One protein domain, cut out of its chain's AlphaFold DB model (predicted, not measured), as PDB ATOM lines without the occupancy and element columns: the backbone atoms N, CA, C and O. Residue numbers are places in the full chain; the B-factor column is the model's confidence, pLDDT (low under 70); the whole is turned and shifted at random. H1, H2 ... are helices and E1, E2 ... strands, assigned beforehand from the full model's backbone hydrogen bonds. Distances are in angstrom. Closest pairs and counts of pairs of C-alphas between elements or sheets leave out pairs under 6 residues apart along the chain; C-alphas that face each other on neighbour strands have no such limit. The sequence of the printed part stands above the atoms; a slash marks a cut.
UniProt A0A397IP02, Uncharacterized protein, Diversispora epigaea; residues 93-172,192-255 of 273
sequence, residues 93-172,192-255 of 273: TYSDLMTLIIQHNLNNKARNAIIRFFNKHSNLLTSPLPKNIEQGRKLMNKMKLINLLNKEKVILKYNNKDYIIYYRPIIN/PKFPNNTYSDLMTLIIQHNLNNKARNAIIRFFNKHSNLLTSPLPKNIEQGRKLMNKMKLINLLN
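This is residues 93 to 172 and 192 to 255 of the 273 residues of an uncharacterized protein of Diversispora epigaea (UniProt A0A397IP02). Four helices, H1, H2, H4 and H5, stand side by side in a small, loosely formed bundle, and an arm leads away from it toward each end of the model. One arm is H3 followed by the two-stranded hairpin of E1 and E2; the other is H6, and the two arms make the long axis. The printed part has 144 residues, with six named helices and two named strands in the order H1, H2, H3, E1, E2, H4, H5, H6; the sheet, E1 - E2, is antiparallel, and the class is mostly helix. The whole is only just extended, close to loose, with a radius of gyration of the C-alphas of 22.1 A and spans of 90 by 30 by 23 A.

Strand E1, residues 151 to 158, is 20.7 A long and begins at C-alpha 151 (38.826, -6.521, 17.373). Strand E2, residues 161 to 167, is 19.2 A long. Before them comes H3, residues 133 to 148, 22.2 A long. H1 is residues 93 to 103, with C-alpha 93 at (19.979, -27.543, 23.038). H2, residues 108 to 121, and H5, residues 213 to 226, are each 20.1 A long. H4 is residues 197 to 208. H6, residues 238 to 255, is 25.6 A long and ends at C-alpha 255 (-13.651, -45.310, 37.212).

E1 and E2 form a hairpin, antiparallel at 152 degrees; N 153 and O 165, 3.0 A apart, and N 163 and O 156, 2.8 A apart, are within hydrogen-bond range. H3, with residue 133 alone, touches H2 about perpendicular at 74 degrees; the closest C-alphas, of Asn 112 and Ile 133, are 6.0 A apart. H2 touches H4 at a shallow tilt of 1 degree, opposite ways, closest at the C-alphas of His 121 and Thr 198, 6.9 A. H1 touches H5 at a shallow tilt of 8 degrees, opposite ways, closest at the C-alphas of Thr 93 and His 226, 6.6 A. H1 and H2 are close but not clearly touching, with the closest C-alphas, of Ile 101 and Arg 111, 7.2 A apart. H4 and H5 are likewise close but not clearly touching, with the closest C-alphas, of Ile 206 and Arg 216, 6.5 A apart. H1 and H4 are apart. H6, with residue 238 alone, touches H5 about perpendicular at 89 degrees; the closest C-alphas, of Asn 217 and Ile 238, are 5.8 A apart. In H1, H2, H3, H4, H5 and H6 every O i to N i+4 pair is within hydrogen-bond range.

The two C-alphas farthest apart, of Asn 159 and Leu 254, are 90.3 A apart. Residues 173 to 191 are not printed, and C-alphas 172 and 192 are 45.6 A apart across this cut. The links H2 to H3 and H5 to H6 are long, 11 residues each. The mean pLDDT of the printed part is 73.6; 45 residues are under 70, among them 121 to 128, 192 to 200, 227 to 237 and 250 to 255.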
ATOM      1  N   THR A  93      21.137 -27.549  22.126       75.06
ATOM      2  CA  THR A  93      19.979 -27.543  23.038       75.06
ATOM      3  C   THR A  93      19.971 -26.304  23.930       75.06
ATOM      4  O   THR A  93      18.936 -25.659  24.102       75.06
ATOM      5  N   TYR A  94      21.134 -25.919  24.448       73.50
ATOM      6  CA  TYR A  94      21.332 -24.701  25.223       73.50
ATOM      7  C   TYR A  94      20.996 -23.455  24.392       73.50
ATOM      8  O   TYR A  94      20.270 -22.574  24.857       73.50
ATOM      9  N   SER A  95      21.503 -23.385  23.157       72.81
ATOM     10  CA  SER A  95      21.238 -22.272  22.232       72.81
ATOM     11  C   SER A  95      19.744 -22.141  21.911       72.81
ATOM     12  O   SER A  95      19.171 -21.047  21.977       72.81
ATOM     13  N   ASP A  96      19.088 -23.264  21.617       77.62
ATOM     14  CA  ASP A  96      17.654 -23.317  21.329       77.62
ATOM     15  C   ASP A  96      16.820 -22.891  22.550       77.62
ATOM     16  O   ASP A  96      15.846 -22.145  22.403       77.62
ATOM     17  N   LEU A  97      17.222 -23.289  23.766       80.81
ATOM     18  CA  LEU A  97      16.542 -22.884  24.998       80.81
ATOM     19  C   LEU A  97      16.652 -21.373  25.231       80.81
ATOM     20  O   LEU A  97      15.653 -20.728  25.554       80.81
ATOM     21  N   MET A  98      17.845 -20.795  25.064       79.50
ATOM     22  CA  MET A  98      18.037 -19.348  25.224       79.50
ATOM     23  C   MET A  98      17.209 -18.552  24.226       79.50
ATOM     24  O   MET A  98      16.583 -17.558  24.595       79.50
ATOM     25  N   THR A  99      17.145 -19.029  22.984       80.81
ATOM     26  CA  THR A  99      16.319 -18.424  21.937       80.81
ATOM     27  C   THR A  99      14.845 -18.443  22.332       80.81
ATOM     28  O   THR A  99      14.187 -17.404  22.299       80.81
ATOM     29  N   LEU A 100      14.342 -19.590  22.800       81.38
ATOM     30  CA  LEU A 100      12.964 -19.736  23.270       81.38
ATOM     31  C   LEU A 100      12.658 -18.771  24.424       81.38
ATOM     32  O   LEU A 100      11.616 -18.110  24.435       81.38
ATOM     33  N   ILE A 101      13.577 -18.666  25.383       79.75
ATOM     34  CA  ILE A 101      13.450 -17.792  26.551       79.75
ATOM     35  C   ILE A 101      13.284 -16.322  26.146       79.75
ATOM     36  O   ILE A 101      12.421 -15.637  26.703       79.75
ATOM     37  N   ILE A 102      14.104 -15.851  25.201       77.19
ATOM     38  CA  ILE A 102      14.085 -14.467  24.708       77.19
ATOM     39  C   ILE A 102      12.837 -14.226  23.862       77.19
ATOM     40  O   ILE A 102      12.129 -13.253  24.078       77.19
ATOM     41  N   GLN A 103      12.529 -15.131  22.934       80.94
ATOM     42  CA  GLN A 103      11.428 -14.973  21.984       80.94
ATOM     43  C   GLN A 103      10.053 -14.900  22.662       80.94
ATOM     44  O   GLN A 103       9.119 -14.298  22.126       80.94
ATOM     45  N   HIS A 104       9.910 -15.537  23.824       79.44
ATOM     46  CA  HIS A 104       8.632 -15.657  24.519       79.44
ATOM     47  C   HIS A 104       8.556 -14.897  25.845       79.44
ATOM     48  O   HIS A 104       7.567 -15.072  26.555       79.44
ATOM     49  N   ASN A 105       9.558 -14.072  26.182       80.06
ATOM     50  CA  ASN A 105       9.599 -13.261  27.406       80.06
ATOM     51  C   ASN A 105       9.145 -14.023  28.669       80.06
ATOM     52  O   ASN A 105       8.425 -13.491  29.513       80.06
ATOM     53  N   LEU A 106       9.549 -15.291  28.813       80.69
ATOM     54  CA  LEU A 106       9.152 -16.127  29.956       80.69
ATOM     55  C   LEU A 106       9.571 -15.458  31.273       80.69
ATOM     56  O   LEU A 106      10.617 -14.829  31.294       80.69
ATOM     57  N   ASN A 107       8.855 -15.593  32.389       83.12
ATOM     58  CA  ASN A 107       9.353 -15.051  33.666       83.12
ATOM     59  C   ASN A 107      10.462 -15.945  34.272       83.12
ATOM     60  O   ASN A 107      10.555 -17.130  33.950       83.12
ATOM     61  N   ASN A 108      11.304 -15.400  35.158       83.12
ATOM     62  CA  ASN A 108      12.440 -16.139  35.736       83.12
ATOM     63  C   ASN A 108      12.012 -17.429  36.464       83.12
ATOM     64  O   ASN A 108      12.685 -18.452  36.332       83.12
ATOM     65  N   LYS A 109      10.866 -17.411  37.160       82.56
ATOM     66  CA  LYS A 109      10.319 -18.571  37.882       82.56
ATOM     67  C   LYS A 109       9.980 -19.721  36.925       82.56
ATOM     68  O   LYS A 109      10.389 -20.855  37.151       82.56
ATOM     69  N   ALA A 110       9.300 -19.411  35.824       81.50
ATOM     70  CA  ALA A 110       8.941 -20.361  34.779       81.50
ATOM     71  C   ALA A 110      10.180 -20.912  34.068       81.50
ATOM     72  O   ALA A 110      10.281 -22.115  33.847       81.50
ATOM     73  N   ARG A 111      11.154 -20.050  33.752       83.25
ATOM     74  CA  ARG A 111      12.412 -20.472  33.119       83.25
ATOM     75  C   ARG A 111      13.186 -21.456  33.994       83.25
ATOM     76  O   ARG A 111      13.610 -22.493  33.496       83.25
ATOM     77  N   ASN A 112      13.331 -21.163  35.288       82.88
ATOM     78  CA  ASN A 112      14.013 -22.054  36.228       82.88
ATOM     79  C   ASN A 112      13.277 -23.393  36.381       82.88
ATOM     80  O   ASN A 112      13.920 -24.440  36.433       82.88
ATOM     81  N   ALA A 113      11.941 -23.381  36.383       81.38
ATOM     82  CA  ALA A 113      11.159 -24.612  36.395       81.38
ATOM     83  C   ALA A 113      11.386 -25.456  35.130       81.38
ATOM     84  O   ALA A 113      11.592 -26.662  35.249       81.38
ATOM     85  N   ILE A 114      11.403 -24.838  33.941       82.12
ATOM     86  CA  ILE A 114      11.660 -25.521  32.657       82.12
ATOM     87  C   ILE A 114      13.055 -26.154  32.644       82.12
ATOM     88  O   ILE A 114      13.188 -27.320  32.278       82.12
ATOM     89  N   ILE A 115      14.079 -25.407  33.075       82.06
ATOM     90  CA  ILE A 115      15.463 -25.895  33.179       82.06
ATOM     91  C   ILE A 115      15.529 -27.115  34.103       82.06
ATOM     92  O   ILE A 115      16.058 -28.157  33.721       82.06
ATOM     93  N   ARG A 116      14.947 -27.010  35.304       80.75
ATOM     94  CA  ARG A 116      14.933 -28.102  36.284       80.75
ATOM     95  C   ARG A 116      14.203 -29.333  35.758       80.75
ATOM     96  O   ARG A 116      14.689 -30.443  35.931       80.75
ATOM     97  N   PHE A 117      13.052 -29.136  35.118       77.06
ATOM     98  CA  PHE A 117      12.291 -30.218  34.504       77.06
ATOM     99  C   PHE A 117      13.123 -30.932  33.434       77.06
ATOM    100  O   PHE A 117      13.241 -32.153  33.466       77.06
ATOM    101  N   PHE A 118      13.757 -30.188  32.527       75.50
ATOM    102  CA  PHE A 118      14.586 -30.793  31.489       75.50
ATOM    103  C   PHE A 118      15.754 -31.573  32.098       75.50
ATOM    104  O   PHE A 118      15.943 -32.730  31.750       75.50
ATOM    105  N   ASN A 119      16.463 -30.999  33.070       75.94
ATOM    106  CA  ASN A 119      17.589 -31.668  33.727       75.94
ATOM    107  C   ASN A 119      17.182 -32.936  34.486       75.94
ATOM    108  O   ASN A 119      17.939 -33.898  34.499       75.94
ATOM    109  N   LYS A 120      15.988 -32.955  35.091       76.38
ATOM    110  CA  LYS A 120      15.443 -34.125  35.795       76.38
ATOM    111  C   LYS A 120      15.107 -35.275  34.842       76.38
ATOM    112  O   LYS A 120      15.245 -36.432  35.216       76.38
ATOM    113  N   HIS A 121      14.615 -34.956  33.647       66.81
ATOM    114  CA  HIS A 121      14.040 -35.937  32.725       66.81
ATOM    115  C   HIS A 121      14.912 -36.211  31.484       66.81
ATOM    116  O   HIS A 121      14.581 -37.092  30.691       66.81
ATOM    117  N   SER A 122      16.014 -35.481  31.284       67.62
ATOM    118  CA  SER A 122      16.947 -35.721  30.183       67.62
ATOM    119  C   SER A 122      17.954 -36.812  30.546       67.62
ATOM    120  O   SER A 122      18.713 -36.651  31.497       67.62
ATOM    121  N   ASN A 123      18.054 -37.858  29.727       61.16
ATOM    122  CA  ASN A 123      19.082 -38.905  29.848       61.16
ATOM    123  C   ASN A 123      20.461 -38.457  29.315       61.16
ATOM    124  O   ASN A 123      21.228 -39.263  28.791       61.16
ATOM    125  N   LEU A 124      20.760 -37.158  29.346       59.06
ATOM    126  CA  LEU A 124      22.005 -36.615  28.806       59.06
ATOM    127  C   LEU A 124      23.111 -36.831  29.848       59.06
ATOM    128  O   LEU A 124      23.016 -36.311  30.955       59.06
ATOM    129  N   LEU A 125      24.150 -37.595  29.480       53.84
ATOM    130  CA  LEU A 125      25.293 -37.979  30.337       53.84
ATOM    131  C   LEU A 125      25.996 -36.786  31.013       53.84
ATOM    132  O   LEU A 125      26.638 -36.936  32.045       53.84
ATOM    133  N   THR A 126      25.823 -35.589  30.464       53.19
ATOM    134  CA  THR A 126      26.152 -34.307  31.083       53.19
ATOM    135  C   THR A 126      24.944 -33.400  30.893       53.19
ATOM    136  O   THR A 126      24.553 -33.168  29.747       53.19
ATOM    137  N   SER A 127      24.337 -32.899  31.976       53.66
ATOM    138  CA  SER A 127      23.221 -31.946  31.884       53.66
ATOM    139  C   SER A 127      23.638 -30.771  30.975       53.66
ATOM    140  O   SER A 127      24.544 -30.019  31.335       53.66
ATOM    141  N   PRO A 128      23.044 -30.614  29.775       62.28
ATOM    142  CA  PRO A 128      23.530 -29.669  28.771       62.28
ATOM    143  C   PRO A 128      23.008 -28.250  28.985       62.28
ATOM    144  O   PRO A 128      23.341 -27.351  28.209       62.28
ATOM    145  N   LEU A 129      22.149 -28.054  29.985       70.19
ATOM    146  CA  LEU A 129      21.485 -26.797  30.283       70.19
ATOM    147  C   LEU A 129      22.158 -26.087  31.458       70.19
ATOM    148  O   LEU A 129      22.739 -26.736  32.327       70.19
ATOM    149  N   PRO A 130      22.065 -24.748  31.523       69.12
ATOM    150  CA  PRO A 130      22.622 -24.021  32.650       69.12
ATOM    151  C   PRO A 130      21.880 -24.419  33.926       69.12
ATOM    152  O   PRO A 130      20.703 -24.773  33.885       69.12
ATOM    153  N   LYS A 131      22.545 -24.312  35.076       75.44
ATOM    154  CA  LYS A 131      21.966 -24.699  36.372       75.44
ATOM    155  C   LYS A 131      20.743 -23.836  36.722       75.44
ATOM    156  O   LYS A 131      19.806 -24.313  37.356       75.44
ATOM    157  N   ASN A 132      20.734 -22.576  36.277       76.50
ATOM    158  CA  ASN A 132      19.616 -21.641  36.399       76.50
ATOM    159  C   ASN A 132      19.646 -20.569  35.288       76.50
ATOM    160  O   ASN A 132      20.580 -20.488  34.484       76.50
ATOM    161  N   ILE A 133      18.621 -19.713  35.253       76.62
ATOM    162  CA  ILE A 133      18.517 -18.629  34.270       76.62
ATOM    163  C   ILE A 133      19.641 -17.589  34.361       76.62
ATOM    164  O   ILE A 133      20.011 -17.000  33.347       76.62
ATOM    165  N   GLU A 134      20.175 -17.332  35.551       81.44
ATOM    166  CA  GLU A 134      21.179 -16.286  35.765       81.44
ATOM    167  C   GLU A 134      22.507 -16.662  35.127       81.44
ATOM    168  O   GLU A 134      23.066 -15.875  34.365       81.44
ATOM    169  N   GLN A 135      22.955 -17.901  35.332       77.50
ATOM    170  CA  GLN A 135      24.115 -18.456  34.632       77.50
ATOM    171  C   GLN A 135      23.909 -18.423  33.117       77.50
ATOM    172  O   GLN A 135      24.803 -18.038  32.359       77.50
ATOM    173  N   GLY A 136      22.683 -18.736  32.698       78.06
ATOM    174  CA  GLY A 136      22.235 -18.611  31.328       78.06
ATOM    175  C   GLY A 136      22.471 -17.234  30.710       78.06
ATOM    176  O   GLY A 136      23.118 -17.084  29.668       78.06
ATOM    177  N   ARG A 137      21.953 -16.214  31.396       79.19
ATOM    178  CA  ARG A 137      22.069 -14.801  31.025       79.19
ATOM    179  C   ARG A 137      23.505 -14.304  31.099       79.19
ATOM    180  O   ARG A 137      23.907 -13.549  30.220       79.19
ATOM    181  N   LYS A 138      24.286 -14.743  32.088       83.38
ATOM    182  CA  LYS A 138      25.703 -14.385  32.232       83.38
ATOM    183  C   LYS A 138      26.502 -14.804  30.997       83.38
ATOM    184  O   LYS A 138      27.236 -13.983  30.453       83.38
ATOM    185  N   LEU A 139      26.293 -16.026  30.496       79.19
ATOM    186  CA  LEU A 139      26.935 -16.483  29.258       79.19
ATOM    187  C   LEU A 139      26.496 -15.648  28.047       79.19
ATOM    188  O   LEU A 139      27.336 -15.199  27.273       79.19
ATOM    189  N   MET A 140      25.192 -15.401  27.903       76.44
ATOM    190  CA  MET A 140      24.666 -14.600  26.795       76.44
ATOM    191  C   MET A 140      25.185 -13.156  26.818       76.44
ATOM    192  O   MET A 140      25.491 -12.594  25.770       76.44
ATOM    193  N   ASN A 141      25.306 -12.554  27.998       77.69
ATOM    194  CA  ASN A 141      25.860 -11.216  28.152       77.69
ATOM    195  C   ASN A 141      27.358 -11.204  27.829       77.69
ATOM    196  O   ASN A 141      27.793 -10.303  27.121       77.69
ATOM    197  N   LYS A 142      28.119 -12.229  28.244       78.12
ATOM    198  CA  LYS A 142      29.532 -12.390  27.858       78.12
ATOM    199  C   LYS A 142      29.686 -12.518  26.336       78.12
ATOM    200  O   LYS A 142      30.550 -11.870  25.758       78.12
ATOM    201  N   MET A 143      28.810 -13.278  25.675       69.25
ATOM    202  CA  MET A 143      28.764 -13.368  24.208       69.25
ATOM    203  C   MET A 143      28.443 -12.027  23.552       69.25
ATOM    204  O   MET A 143      29.164 -11.606  22.655       69.25
ATOM    205  N   LYS A 144      27.376 -11.347  23.995       73.00
ATOM    206  CA  LYS A 144      27.003 -10.024  23.474       73.00
ATOM    207  C   LYS A 144      28.159  -9.043  23.616       73.00
ATOM    208  O   LYS A 144      28.484  -8.377  22.644       73.00
ATOM    209  N   LEU A 145      28.783  -9.001  24.792       70.69
ATOM    210  CA  LEU A 145      29.921  -8.140  25.081       70.69
ATOM    211  C   LEU A 145      31.080  -8.415  24.116       70.69
ATOM    212  O   LEU A 145      31.495  -7.499  23.421       70.69
ATOM    213  N   ILE A 146      31.518  -9.669  23.971       66.94
ATOM    214  CA  ILE A 146      32.620 -10.031  23.059       66.94
ATOM    215  C   ILE A 146      32.280  -9.757  21.586       66.94
ATOM    216  O   ILE A 146      33.160  -9.440  20.789       66.94
ATOM    217  N   ASN A 147      31.002  -9.819  21.215       64.25
ATOM    218  CA  ASN A 147      30.547  -9.446  19.875       64.25
ATOM    219  C   ASN A 147      30.489  -7.919  19.661       64.25
ATOM    220  O   ASN A 147      30.483  -7.466  18.520       64.25
ATOM    221  N   LEU A 148      30.430  -7.131  20.738       66.44
ATOM    222  CA  LEU A 148      30.405  -5.664  20.729       66.44
ATOM    223  C   LEU A 148      31.806  -5.038  20.846       66.44
ATOM    224  O   LEU A 148      31.955  -3.856  20.509       66.44
ATOM    225  N   LEU A 149      32.799  -5.802  21.316       69.31
ATOM    226  CA  LEU A 149      34.194  -5.374  21.405       69.31
ATOM    227  C   LEU A 149      34.798  -5.189  20.007       69.31
ATOM    228  O   LEU A 149      34.547  -5.967  19.080       69.31
ATOM    229  N   ASN A 150      35.581  -4.122  19.864       65.31
ATOM    230  CA  ASN A 150      36.379  -3.889  18.669       65.31
ATOM    231  C   ASN A 150      37.539  -4.882  18.680       65.31
ATOM    232  O   ASN A 150      38.233  -5.009  19.683       65.31
ATOM    233  N   LYS A 151      37.730  -5.581  17.567       76.44
ATOM    234  CA  LYS A 151      38.826  -6.521  17.373       76.44
ATOM    235  C   LYS A 151      39.940  -5.851  16.600       76.44
ATOM    236  O   LYS A 151      39.692  -5.124  15.637       76.44
ATOM    237  N   GLU A 152      41.159  -6.147  17.009       86.31
ATOM    238  CA  GLU A 152      42.369  -5.757  16.309       86.31
ATOM    239  C   GLU A 152      42.850  -6.909  15.438       86.31
ATOM    240  O   GLU A 152      42.835  -8.077  15.837       86.31
ATOM    241  N   LYS A 153      43.276  -6.594  14.219       87.81
ATOM    242  CA  LYS A 153      43.938  -7.563  13.350       87.81
ATOM    243  C   LYS A 153      45.109  -6.901  12.649       87.81
ATOM    244  O   LYS A 153      44.932  -5.905  11.952       87.81
ATOM    245  N   VAL A 154      46.297  -7.481  12.798       89.38
ATOM    246  CA  VAL A 154      47.459  -7.094  11.989       89.38
ATOM    247  C   VAL A 154      47.182  -7.526  10.553       89.38
ATOM    248  O   VAL A 154      46.981  -8.712  10.281       89.38
ATOM    249  N   ILE A 155      47.121  -6.561   9.642       92.81
ATOM    250  CA  ILE A 155      46.836  -6.803   8.222       92.81
ATOM    251  C   ILE A 155      48.099  -6.773   7.365       92.81
ATOM    252  O   ILE A 155      48.136  -7.408   6.314       92.81
ATOM    253  N   LEU A 156      49.133  -6.059   7.807       94.12
ATOM    254  CA  LEU A 156      50.374  -5.880   7.066       94.12
ATOM    255  C   LEU A 156      51.519  -5.593   8.038       94.12
ATOM    256  O   LEU A 156      51.344  -4.853   9.005       94.12
ATOM    257  N   LYS A 157      52.700  -6.143   7.750       93.38
ATOM    258  CA  LYS A 157      53.957  -5.757   8.399       93.38
ATOM    259  C   LYS A 157      54.877  -5.150   7.346       93.38
ATOM    260  O   LYS A 157      55.183  -5.815   6.359       93.38
ATOM    261  N   TYR A 158      55.304  -3.905   7.532       93.06
ATOM    262  CA  TYR A 158      56.204  -3.213   6.602       93.06
ATOM    263  C   TYR A 158      57.177  -2.316   7.371       93.06
ATOM    264  O   TYR A 158      56.774  -1.629   8.306       93.06
ATOM    265  N   ASN A 159      58.464  -2.345   7.003       90.44
ATOM    266  CA  ASN A 159      59.548  -1.615   7.681       90.44
ATOM    267  C   ASN A 159      59.536  -1.774   9.216       90.44
ATOM    268  O   ASN A 159      59.605  -0.790   9.951       90.44
ATOM    269  N   ASN A 160      59.412  -3.014   9.701       91.38
ATOM    270  CA  ASN A 160      59.327  -3.353  11.130       91.38
ATOM    271  C   ASN A 160      58.177  -2.659  11.889       91.38
ATOM    272  O   ASN A 160      58.224  -2.560  13.115       91.38
ATOM    273  N   LYS A 161      57.141  -2.189  11.184       92.94
ATOM    274  CA  LYS A 161      55.905  -1.670  11.774       92.94
ATOM    275  C   LYS A 161      54.725  -2.561  11.414       92.94
ATOM    276  O   LYS A 161      54.558  -2.958  10.258       92.94
ATOM    277  N   ASP A 162      53.896  -2.820  12.416       96.25
ATOM    278  CA  ASP A 162      52.643  -3.544  12.273       96.25
ATOM    279  C   ASP A 162      51.518  -2.549  11.967       96.25
ATOM    280  O   ASP A 162      51.307  -1.574  12.690       96.25
ATOM    281  N   TYR A 163      50.788  -2.801  10.886       92.62
ATOM    282  CA  TYR A 163      49.590  -2.056  10.518       92.62
ATOM    283  C   TYR A 163      48.371  -2.851  10.985       92.62
ATOM    284  O   TYR A 163      48.128  -3.972  10.525       92.62
ATOM    285  N   ILE A 164      47.626  -2.271  11.927       93.25
ATOM    286  CA  ILE A 164      46.499  -2.898  12.623       93.25
ATOM    287  C   ILE A 164      45.193  -2.267  12.138       93.25
ATOM    288  O   ILE A 164      45.081  -1.044  12.065       93.25
ATOM    289  N   ILE A 165      44.195  -3.097  11.826       90.62
ATOM    290  CA  ILE A 165      42.816  -2.648  11.612       90.62
ATOM    291  C   ILE A 165      41.988  -2.886  12.875       90.62
ATOM    292  O   ILE A 165      41.999  -3.987  13.429       90.62
ATOM    293  N   TYR A 166      41.247  -1.859  13.291       86.62
ATOM    294  CA  TYR A 166      40.239  -1.938  14.344       86.62
ATOM    295  C   TYR A 166      38.877  -2.134  13.688       86.62
ATOM    296  O   TYR A 166      38.444  -1.297  12.894       86.62
ATOM    297  N   TYR A 167      38.198  -3.234  13.990       82.19
ATOM    298  CA  TYR A 167      36.905  -3.536  13.381       82.19
ATOM    299  C   TYR A 167      35.925  -4.116  14.394       82.19
ATOM    300  O   TYR A 167      36.302  -4.844  15.309       82.19
ATOM    301  N   ARG A 168      34.634  -3.836  14.210       79.44
ATOM    302  CA  ARG A 168      33.560  -4.461  14.985       79.44
ATOM    303  C   ARG A 168      32.946  -5.609  14.171       79.44
ATOM    304  O   ARG A 168      32.471  -5.358  13.062       79.44
ATOM    305  N   PRO A 169      32.929  -6.858  14.669       71.75
ATOM    306  CA  PRO A 169      32.316  -7.973  13.950       71.75
ATOM    307  C   PRO A 169      30.800  -7.789  13.793       71.75
ATOM    308  O   PRO A 169      30.090  -7.577  14.773       71.75
ATOM    309  N   ILE A 170      30.283  -7.946  12.573       63.47
ATOM    310  CA  ILE A 170      28.839  -8.016  12.313       63.47
ATOM    311  C   ILE A 170      28.447  -9.497  12.298       63.47
ATOM    312  O   ILE A 170      28.712 -10.207  11.330       63.47
ATOM    313  N   ILE A 171      27.849  -9.997  13.382       59.34
ATOM    314  CA  ILE A 171      27.356 -11.382  13.439       59.34
ATOM    315  C   ILE A 171      25.892 -11.406  13.000       59.34
ATOM    316  O   ILE A 171      25.009 -10.956  13.727       59.34
ATOM    317  N   ASN A 172      25.636 -11.960  11.815       44.53
ATOM    318  CA  ASN A 172      24.288 -12.173  11.298       44.53
ATOM    319  C   ASN A 172      23.731 -13.504  11.834       44.53
ATOM    320  O   ASN A 172      24.074 -14.577  11.332       44.53
ATOM    321  N   PRO A 192      -6.385 -43.955  27.068       43.69
ATOM    322  CA  PRO A 192      -5.329 -42.974  27.269       43.69
ATOM    323  C   PRO A 192      -4.771 -43.114  28.691       43.69
ATOM    324  O   PRO A 192      -5.262 -42.506  29.642       43.69
ATOM    325  N   LYS A 193      -3.729 -43.928  28.847       43.62
ATOM    326  CA  LYS A 193      -2.769 -43.787  29.950       43.62
ATOM    327  C   LYS A 193      -1.827 -42.633  29.613       43.62
ATOM    328  O   LYS A 193      -1.563 -42.378  28.440       43.62
ATOM    329  N   PHE A 194      -1.339 -41.906  30.624       45.75
ATOM    330  CA  PHE A 194      -0.290 -40.913  30.386       45.75
ATOM    331  C   PHE A 194       0.864 -41.683  29.779       45.75
ATOM    332  O   PHE A 194       1.274 -42.682  30.373       45.75
ATOM    333  N   PRO A 195       1.348 -41.291  28.596       50.94
ATOM    334  CA  PRO A 195       2.273 -42.158  27.906       50.94
ATOM    335  C   PRO A 195       3.619 -42.240  28.657       50.94
ATOM    336  O   PRO A 195       4.361 -43.194  28.457       50.94
ATOM    337  N   ASN A 196       3.876 -41.311  29.597       57.28
ATOM    338  CA  ASN A 196       4.758 -41.481  30.757       57.28
ATOM    339  C   ASN A 196       4.420 -40.452  31.882       57.28
ATOM    340  O   ASN A 196       3.616 -39.535  31.684       57.28
ATOM    341  N   ASN A 197       5.075 -40.551  33.047       62.25
ATOM    342  CA  ASN A 197       4.999 -39.581  34.163       62.25
ATOM    343  C   ASN A 197       5.531 -38.165  33.818       62.25
ATOM    344  O   ASN A 197       5.022 -37.162  34.311       62.25
ATOM    345  N   THR A 198       6.502 -38.076  32.912       67.25
ATOM    346  CA  THR A 198       7.164 -36.849  32.444       67.25
ATOM    347  C   THR A 198       6.194 -35.914  31.712       67.25
ATOM    348  O   THR A 198       6.260 -34.697  31.866       67.25
ATOM    349  N   TYR A 199       5.234 -36.459  30.964       69.06
ATOM    350  CA  TYR A 199       4.173 -35.685  30.322       69.06
ATOM    351  C   TYR A 199       3.305 -34.956  31.354       69.06
ATOM    352  O   TYR A 199       2.986 -33.776  31.188       69.06
ATOM    353  N   SER A 200       2.902 -35.666  32.412       66.81
ATOM    354  CA  SER A 200       2.061 -35.106  33.474       66.81
ATOM    355  C   SER A 200       2.794 -33.976  34.198       66.81
ATOM    356  O   SER A 200       2.233 -32.895  34.410       66.81
ATOM    357  N   ASP A 201       4.077 -34.189  34.485       73.94
ATOM    358  CA  ASP A 201       4.958 -33.187  35.084       73.94
ATOM    359  C   ASP A 201       5.103 -31.945  34.169       73.94
ATOM    360  O   ASP A 201       5.000 -30.812  34.650       73.94
ATOM    361  N   LEU A 202       5.233 -32.121  32.841       76.56
ATOM    362  CA  LEU A 202       5.331 -31.002  31.886       76.56
ATOM    363  C   LEU A 202       4.043 -30.175  31.838       76.56
ATOM    364  O   LEU A 202       4.084 -28.943  31.862       76.56
ATOM    365  N   MET A 203       2.887 -30.837  31.758       74.88
ATOM    366  CA  MET A 203       1.597 -30.146  31.706       74.88
ATOM    367  C   MET A 203       1.323 -29.367  32.986       74.88
ATOM    368  O   MET A 203       0.851 -28.229  32.928       74.88
ATOM    369  N   THR A 204       1.684 -29.946  34.129       78.19
ATOM    370  CA  THR A 204       1.582 -29.290  35.435       78.19
ATOM    371  C   THR A 204       2.414 -28.012  35.464       78.19
ATOM    372  O   THR A 204       1.888 -26.944  35.779       78.19
ATOM    373  N   LEU A 205       3.670 -28.084  35.023       79.75
ATOM    374  CA  LEU A 205       4.569 -26.936  34.925       79.75
ATOM    375  C   LEU A 205       3.997 -25.835  34.016       79.75
ATOM    376  O   LEU A 205       3.967 -24.654  34.373       79.75
ATOM    377  N   ILE A 206       3.498 -26.220  32.842       74.88
ATOM    378  CA  ILE A 206       2.929 -25.310  31.843       74.88
ATOM    379  C   ILE A 206       1.683 -24.564  32.366       74.88
ATOM    380  O   ILE A 206       1.435 -23.402  31.998       74.88
ATOM    381  N   ILE A 207       0.877 -25.230  33.195       73.06
ATOM    382  CA  ILE A 207      -0.322 -24.659  33.817       73.06
ATOM    383  C   ILE A 207       0.070 -23.752  34.987       73.06
ATOM    384  O   ILE A 207      -0.347 -22.595  35.004       73.06
ATOM    385  N   GLN A 208       0.923 -24.230  35.898       80.00
ATOM    386  CA  GLN A 208       1.366 -23.502  37.096       80.00
ATOM    387  C   GLN A 208       2.022 -22.155  36.780       80.00
ATOM    388  O   GLN A 208       1.861 -21.193  37.526       80.00
ATOM    389  N   HIS A 209       2.750 -22.068  35.667       80.31
ATOM    390  CA  HIS A 209       3.467 -20.850  35.290       80.31
ATOM    391  C   HIS A 209       2.685 -19.905  34.367       80.31
ATOM    392  O   HIS A 209       3.271 -18.960  33.844       80.31
ATOM    393  N   ASN A 210       1.383 -20.147  34.172       74.50
ATOM    394  CA  ASN A 210       0.465 -19.319  33.381       74.50
ATOM    395  C   ASN A 210       1.024 -18.862  32.017       74.50
ATOM    396  O   ASN A 210       0.870 -17.719  31.592       74.50
ATOM    397  N   LEU A 211       1.720 -19.765  31.326       77.12
ATOM    398  CA  LEU A 211       2.371 -19.451  30.059       77.12
ATOM    399  C   LEU A 211       1.335 -19.194  28.955       77.12
ATOM    400  O   LEU A 211       0.337 -19.904  28.858       77.12
ATOM    401  N   ASN A 212       1.562 -18.214  28.081       81.06
ATOM    402  CA  ASN A 212       0.660 -18.003  26.943       81.06
ATOM    403  C   ASN A 212       0.743 -19.176  25.943       81.06
ATOM    404  O   ASN A 212       1.754 -19.877  25.876       81.06
ATOM    405  N   ASN A 213      -0.303 -19.402  25.142       79.56
ATOM    406  CA  ASN A 213      -0.374 -20.574  24.254       79.56
ATOM    407  C   ASN A 213       0.796 -20.654  23.256       79.56
ATOM    408  O   ASN A 213       1.279 -21.747  22.969       79.56
ATOM    409  N   LYS A 214       1.306 -19.506  22.791       80.62
ATOM    410  CA  LYS A 214       2.470 -19.431  21.896       80.62
ATOM    411  C   LYS A 214       3.735 -19.968  22.579       80.62
ATOM    412  O   LYS A 214       4.418 -20.821  22.020       80.62
ATOM    413  N   ALA A 215       3.998 -19.529  23.808       81.12
ATOM    414  CA  ALA A 215       5.101 -19.995  24.642       81.12
ATOM    415  C   ALA A 215       4.953 -21.479  24.999       81.12
ATOM    416  O   ALA A 215       5.916 -22.236  24.907       81.12
ATOM    417  N   ARG A 216       3.735 -21.917  25.342       81.50
ATOM    418  CA  ARG A 216       3.430 -23.326  25.631       81.50
ATOM    419  C   ARG A 216       3.761 -24.231  24.447       81.50
ATOM    420  O   ARG A 216       4.445 -25.233  24.624       81.50
ATOM    421  N   ASN A 217       3.331 -23.856  23.242       79.81
ATOM    422  CA  ASN A 217       3.617 -24.613  22.022       79.81
ATOM    423  C   ASN A 217       5.113 -24.632  21.687       79.81
ATOM    424  O   ASN A 217       5.637 -25.674  21.299       79.81
ATOM    425  N   ALA A 218       5.815 -23.512  21.876       81.19
ATOM    426  CA  ALA A 218       7.259 -23.456  21.673       81.19
ATOM    427  C   ALA A 218       8.014 -24.384  22.636       81.19
ATOM    428  O   ALA A 218       8.925 -25.090  22.209       81.19
ATOM    429  N   ILE A 219       7.599 -24.431  23.906       81.56
ATOM    430  CA  ILE A 219       8.158 -25.335  24.921       81.56
ATOM    431  C   ILE A 219       7.913 -26.787  24.531       81.56
ATOM    432  O   ILE A 219       8.855 -27.567  24.469       81.56
ATOM    433  N   ILE A 220       6.674 -27.143  24.198       78.44
ATOM    434  CA  ILE A 220       6.320 -28.498  23.761       78.44
ATOM    435  C   ILE A 220       7.187 -28.938  22.571       78.44
ATOM    436  O   ILE A 220       7.758 -30.028  22.587       78.44
ATOM    437  N   ARG A 221       7.353 -28.068  21.568       79.06
ATOM    438  CA  ARG A 221       8.206 -28.337  20.403       79.06
ATOM    439  C   ARG A 221       9.683 -28.478  20.776       79.06
ATOM    440  O   ARG A 221      10.352 -29.357  20.244       79.06
ATOM    441  N   PHE A 222      10.184 -27.634  21.676       77.38
ATOM    442  CA  PHE A 222      11.555 -27.718  22.178       77.38
ATOM    443  C   PHE A 222      11.823 -29.070  22.841       77.38
ATOM    444  O   PHE A 222      12.804 -29.727  22.501       77.38
ATOM    445  N   PHE A 223      10.931 -29.516  23.727       75.62
ATOM    446  CA  PHE A 223      11.075 -30.818  24.372       75.62
ATOM    447  C   PHE A 223      11.013 -31.954  23.352       75.62
ATOM    448  O   PHE A 223      11.940 -32.749  23.311       75.62
ATOM    449  N   ASN A 224      10.023 -31.961  22.455       73.75
ATOM    450  CA  ASN A 224       9.925 -32.967  21.387       73.75
ATOM    451  C   ASN A 224      11.183 -33.060  20.506       73.75
ATOM    452  O   ASN A 224      11.498 -34.137  20.011       73.75
ATOM    453  N   LYS A 225      11.902 -31.949  20.303       76.00
ATOM    454  CA  LYS A 225      13.139 -31.912  19.509       76.00
ATOM    455  C   LYS A 225      14.352 -32.476  20.256       76.00
ATOM    456  O   LYS A 225      15.223 -33.064  19.627       76.00
ATOM    457  N   HIS A 226      14.440 -32.242  21.566       70.25
ATOM    458  CA  HIS A 226      15.673 -32.446  22.345       70.25
ATOM    459  C   HIS A 226      15.581 -33.549  23.401       70.25
ATOM    460  O   HIS A 226      16.584 -33.892  24.025       70.25
ATOM    461  N   SER A 227      14.395 -34.100  23.647       63.69
ATOM    462  CA  SER A 227      14.217 -35.132  24.657       63.69
ATOM    463  C   SER A 227      14.495 -36.521  24.084       63.69
ATOM    464  O   SER A 227      13.666 -37.071  23.365       63.69
ATOM    465  N   ASN A 228      15.601 -37.144  24.494       57.44
ATOM    466  CA  ASN A 228      15.844 -38.587  24.317       57.44
ATOM    467  C   ASN A 228      15.024 -39.415  25.332       57.44
ATOM    468  O   ASN A 228      15.539 -40.330  25.979       57.44
ATOM    469  N   LEU A 229      13.761 -39.034  25.551       56.91
ATOM    470  CA  LEU A 229      12.851 -39.728  26.454       56.91
ATOM    471  C   LEU A 229      12.511 -41.075  25.809       56.91
ATOM    472  O   LEU A 229      11.733 -41.132  24.865       56.91
ATOM    473  N   LEU A 230      13.089 -42.156  26.338       44.91
ATOM    474  CA  LEU A 230      12.879 -43.547  25.899       44.91
ATOM    475  C   LEU A 230      11.394 -43.977  25.867       44.91
ATOM    476  O   LEU A 230      11.066 -45.016  25.305       44.91
ATOM    477  N   THR A 231      10.485 -43.183  26.439       50.53
ATOM    478  CA  THR A 231       9.046 -43.456  26.516       50.53
ATOM    479  C   THR A 231       8.213 -42.249  26.063       50.53
ATOM    480  O   THR A 231       7.869 -41.406  26.883       50.53
ATOM    481  N   SER A 232       7.823 -42.230  24.784       51.53
ATOM    482  CA  SER A 232       6.739 -41.443  24.152       51.53
ATOM    483  C   SER A 232       7.004 -40.023  23.628       51.53
ATOM    484  O   SER A 232       7.583 -39.192  24.332       51.53
ATOM    485  N   PRO A 233       6.412 -39.686  22.455       56.44
ATOM    486  CA  PRO A 233       6.294 -38.313  21.988       56.44
ATOM    487  C   PRO A 233       5.366 -37.522  22.921       56.44
ATOM    488  O   PRO A 233       4.283 -37.985  23.294       56.44
ATOM    489  N   LEU A 234       5.792 -36.324  23.319       61.91
ATOM    490  CA  LEU A 234       4.917 -35.332  23.947       61.91
ATOM    491  C   LEU A 234       3.864 -34.891  22.903       61.91
ATOM    492  O   LEU A 234       4.065 -35.091  21.701       61.91
ATOM    493  N   PRO A 235       2.724 -34.293  23.303       63.75
ATOM    494  CA  PRO A 235       1.684 -33.951  22.341       63.75
ATOM    495  C   PRO A 235       2.245 -32.918  21.360       63.75
ATOM    496  O   PRO A 235       3.141 -32.156  21.718       63.75
ATOM    497  N   LYS A 236       1.746 -32.853  20.123       69.19
ATOM    498  CA  LYS A 236       2.337 -31.944  19.122       69.19
ATOM    499  C   LYS A 236       2.122 -30.472  19.502       69.19
ATOM    500  O   LYS A 236       2.934 -29.617  19.157       69.19
ATOM    501  N   ASN A 237       1.044 -30.176  20.233       68.44
ATOM    502  CA  ASN A 237       0.700 -28.837  20.704       68.44
ATOM    503  C   ASN A 237      -0.088 -28.855  22.033       68.44
ATOM    504  O   ASN A 237      -0.480 -29.906  22.551       68.44
ATOM    505  N   ILE A 238      -0.337 -27.665  22.585       73.44
ATOM    506  CA  ILE A 238      -1.031 -27.476  23.863       73.44
ATOM    507  C   ILE A 238      -2.507 -27.887  23.830       73.44
ATOM    508  O   ILE A 238      -3.041 -28.318  24.850       73.44
ATOM    509  N   GLU A 239      -3.179 -27.765  22.687       76.38
ATOM    510  CA  GLU A 239      -4.604 -28.087  22.552       76.38
ATOM    511  C   GLU A 239      -4.832 -29.592  22.612       76.38
ATOM    512  O   GLU A 239      -5.650 -30.061  23.406       76.38
ATOM    513  N   GLN A 240      -4.034 -30.355  21.865       70.88
ATOM    514  CA  GLN A 240      -3.975 -31.813  21.970       70.88
ATOM    515  C   GLN A 240      -3.626 -32.237  23.397       70.88
ATOM    516  O   GLN A 240      -4.238 -33.154  23.947       70.88
ATOM    517  N   GLY A 241      -2.704 -31.505  24.024       71.19
ATOM    518  CA  GLY A 241      -2.342 -31.695  25.416       71.19
ATOM    519  C   GLY A 241      -3.515 -31.584  26.394       71.19
ATOM    520  O   GLY A 241      -3.791 -32.481  27.192       71.19
ATOM    521  N   ARG A 242      -4.258 -30.482  26.295       73.81
ATOM    522  CA  ARG A 242      -5.450 -30.220  27.112       73.81
ATOM    523  C   ARG A 242      -6.569 -31.218  26.835       73.81
ATOM    524  O   ARG A 242      -7.204 -31.685  27.779       73.81
ATOM    525  N   LYS A 243      -6.789 -31.572  25.566       77.38
ATOM    526  CA  LYS A 243      -7.778 -32.577  25.154       77.38
ATOM    527  C   LYS A 243      -7.481 -33.927  25.809       77.38
ATOM    528  O   LYS A 243      -8.398 -34.544  26.349       77.38
ATOM    529  N   LEU A 244      -6.215 -34.351  25.834       70.31
ATOM    530  CA  LEU A 244      -5.799 -35.587  26.503       70.31
ATOM    531  C   LEU A 244      -6.037 -35.527  28.021       70.31
ATOM    532  O   LEU A 244      -6.643 -36.435  28.585       70.31
ATOM    533  N   MET A 245      -5.637 -34.432  28.673       71.06
ATOM    534  CA  MET A 245      -5.835 -34.251  30.116       71.06
ATOM    535  C   MET A 245      -7.321 -34.270  30.509       71.06
ATOM    536  O   MET A 245      -7.690 -34.870  31.519       71.06
ATOM    537  N   ASN A 246      -8.189 -33.650  29.707       74.25
ATOM    538  CA  ASN A 246      -9.633 -33.673  29.940       74.25
ATOM    539  C   ASN A 246     -10.210 -35.085  29.787       74.25
ATOM    540  O   ASN A 246     -10.991 -35.511  30.638       74.25
ATOM    541  N   LYS A 247      -9.773 -35.841  28.768       73.12
ATOM    542  CA  LYS A 247     -10.142 -37.258  28.610       73.12
ATOM    543  C   LYS A 247      -9.741 -38.083  29.840       73.12
ATOM    544  O   LYS A 247     -10.545 -38.867  30.331       73.12
ATOM    545  N   MET A 248      -8.546 -37.872  30.392       65.62
ATOM    546  CA  MET A 248      -8.096 -38.568  31.607       65.62
ATOM    547  C   MET A 248      -8.889 -38.210  32.854       65.62
ATOM    548  O   MET A 248      -9.251 -39.102  33.617       65.62
ATOM    549  N   LYS A 249      -9.176 -36.921  33.069       73.00
ATOM    550  CA  LYS A 249     -10.023 -36.490  34.190       73.00
ATOM    551  C   LYS A 249     -11.389 -37.175  34.135       73.00
ATOM    552  O   LYS A 249     -11.858 -37.665  35.157       73.00
ATOM    553  N   LEU A 250     -11.976 -37.257  32.940       69.25
ATOM    554  CA  LEU A 250     -13.251 -37.927  32.710       69.25
ATOM    555  C   LEU A 250     -13.172 -39.438  32.991       69.25
ATOM    556  O   LEU A 250     -14.043 -39.976  33.666       69.25
ATOM    557  N   ILE A 251     -12.106 -40.113  32.551       60.56
ATOM    558  CA  ILE A 251     -11.896 -41.549  32.813       60.56
ATOM    559  C   ILE A 251     -11.707 -41.829  34.307       60.56
ATOM    560  O   ILE A 251     -12.292 -42.774  34.830       60.56
ATOM    561  N   ASN A 252     -10.927 -41.010  35.015       63.91
ATOM    562  CA  ASN A 252     -10.734 -41.163  36.457       63.91
ATOM    563  C   ASN A 252     -12.049 -40.983  37.226       63.91
ATOM    564  O   ASN A 252     -12.308 -41.725  38.173       63.91
ATOM    565  N   LEU A 253     -12.889 -40.035  36.799       67.88
ATOM    566  CA  LEU A 253     -14.221 -39.838  37.365       67.88
ATOM    567  C   LEU A 253     -15.118 -41.060  37.115       67.88
ATOM    568  O   LEU A 253     -15.682 -41.598  38.064       67.88
ATOM    569  N   LEU A 254     -15.154 -41.560  35.875       61.06
ATOM    570  CA  LEU A 254     -15.938 -42.737  35.483       61.06
ATOM    571  C   LEU A 254     -15.498 -44.010  36.230       61.06
ATOM    572  O   LEU A 254     -16.324 -44.824  36.641       61.06
ATOM    573  N   ASN A 255     -14.193 -44.184  36.447       61.50
ATOM    574  CA  ASN A 255     -13.651 -45.310  37.212       61.50
ATOM    575  C   ASN A 255     -13.982 -45.205  38.708       61.50
ATOM    576  O   ASN A 255     -14.293 -46.217  39.339       61.50
TER     577      ASN A 255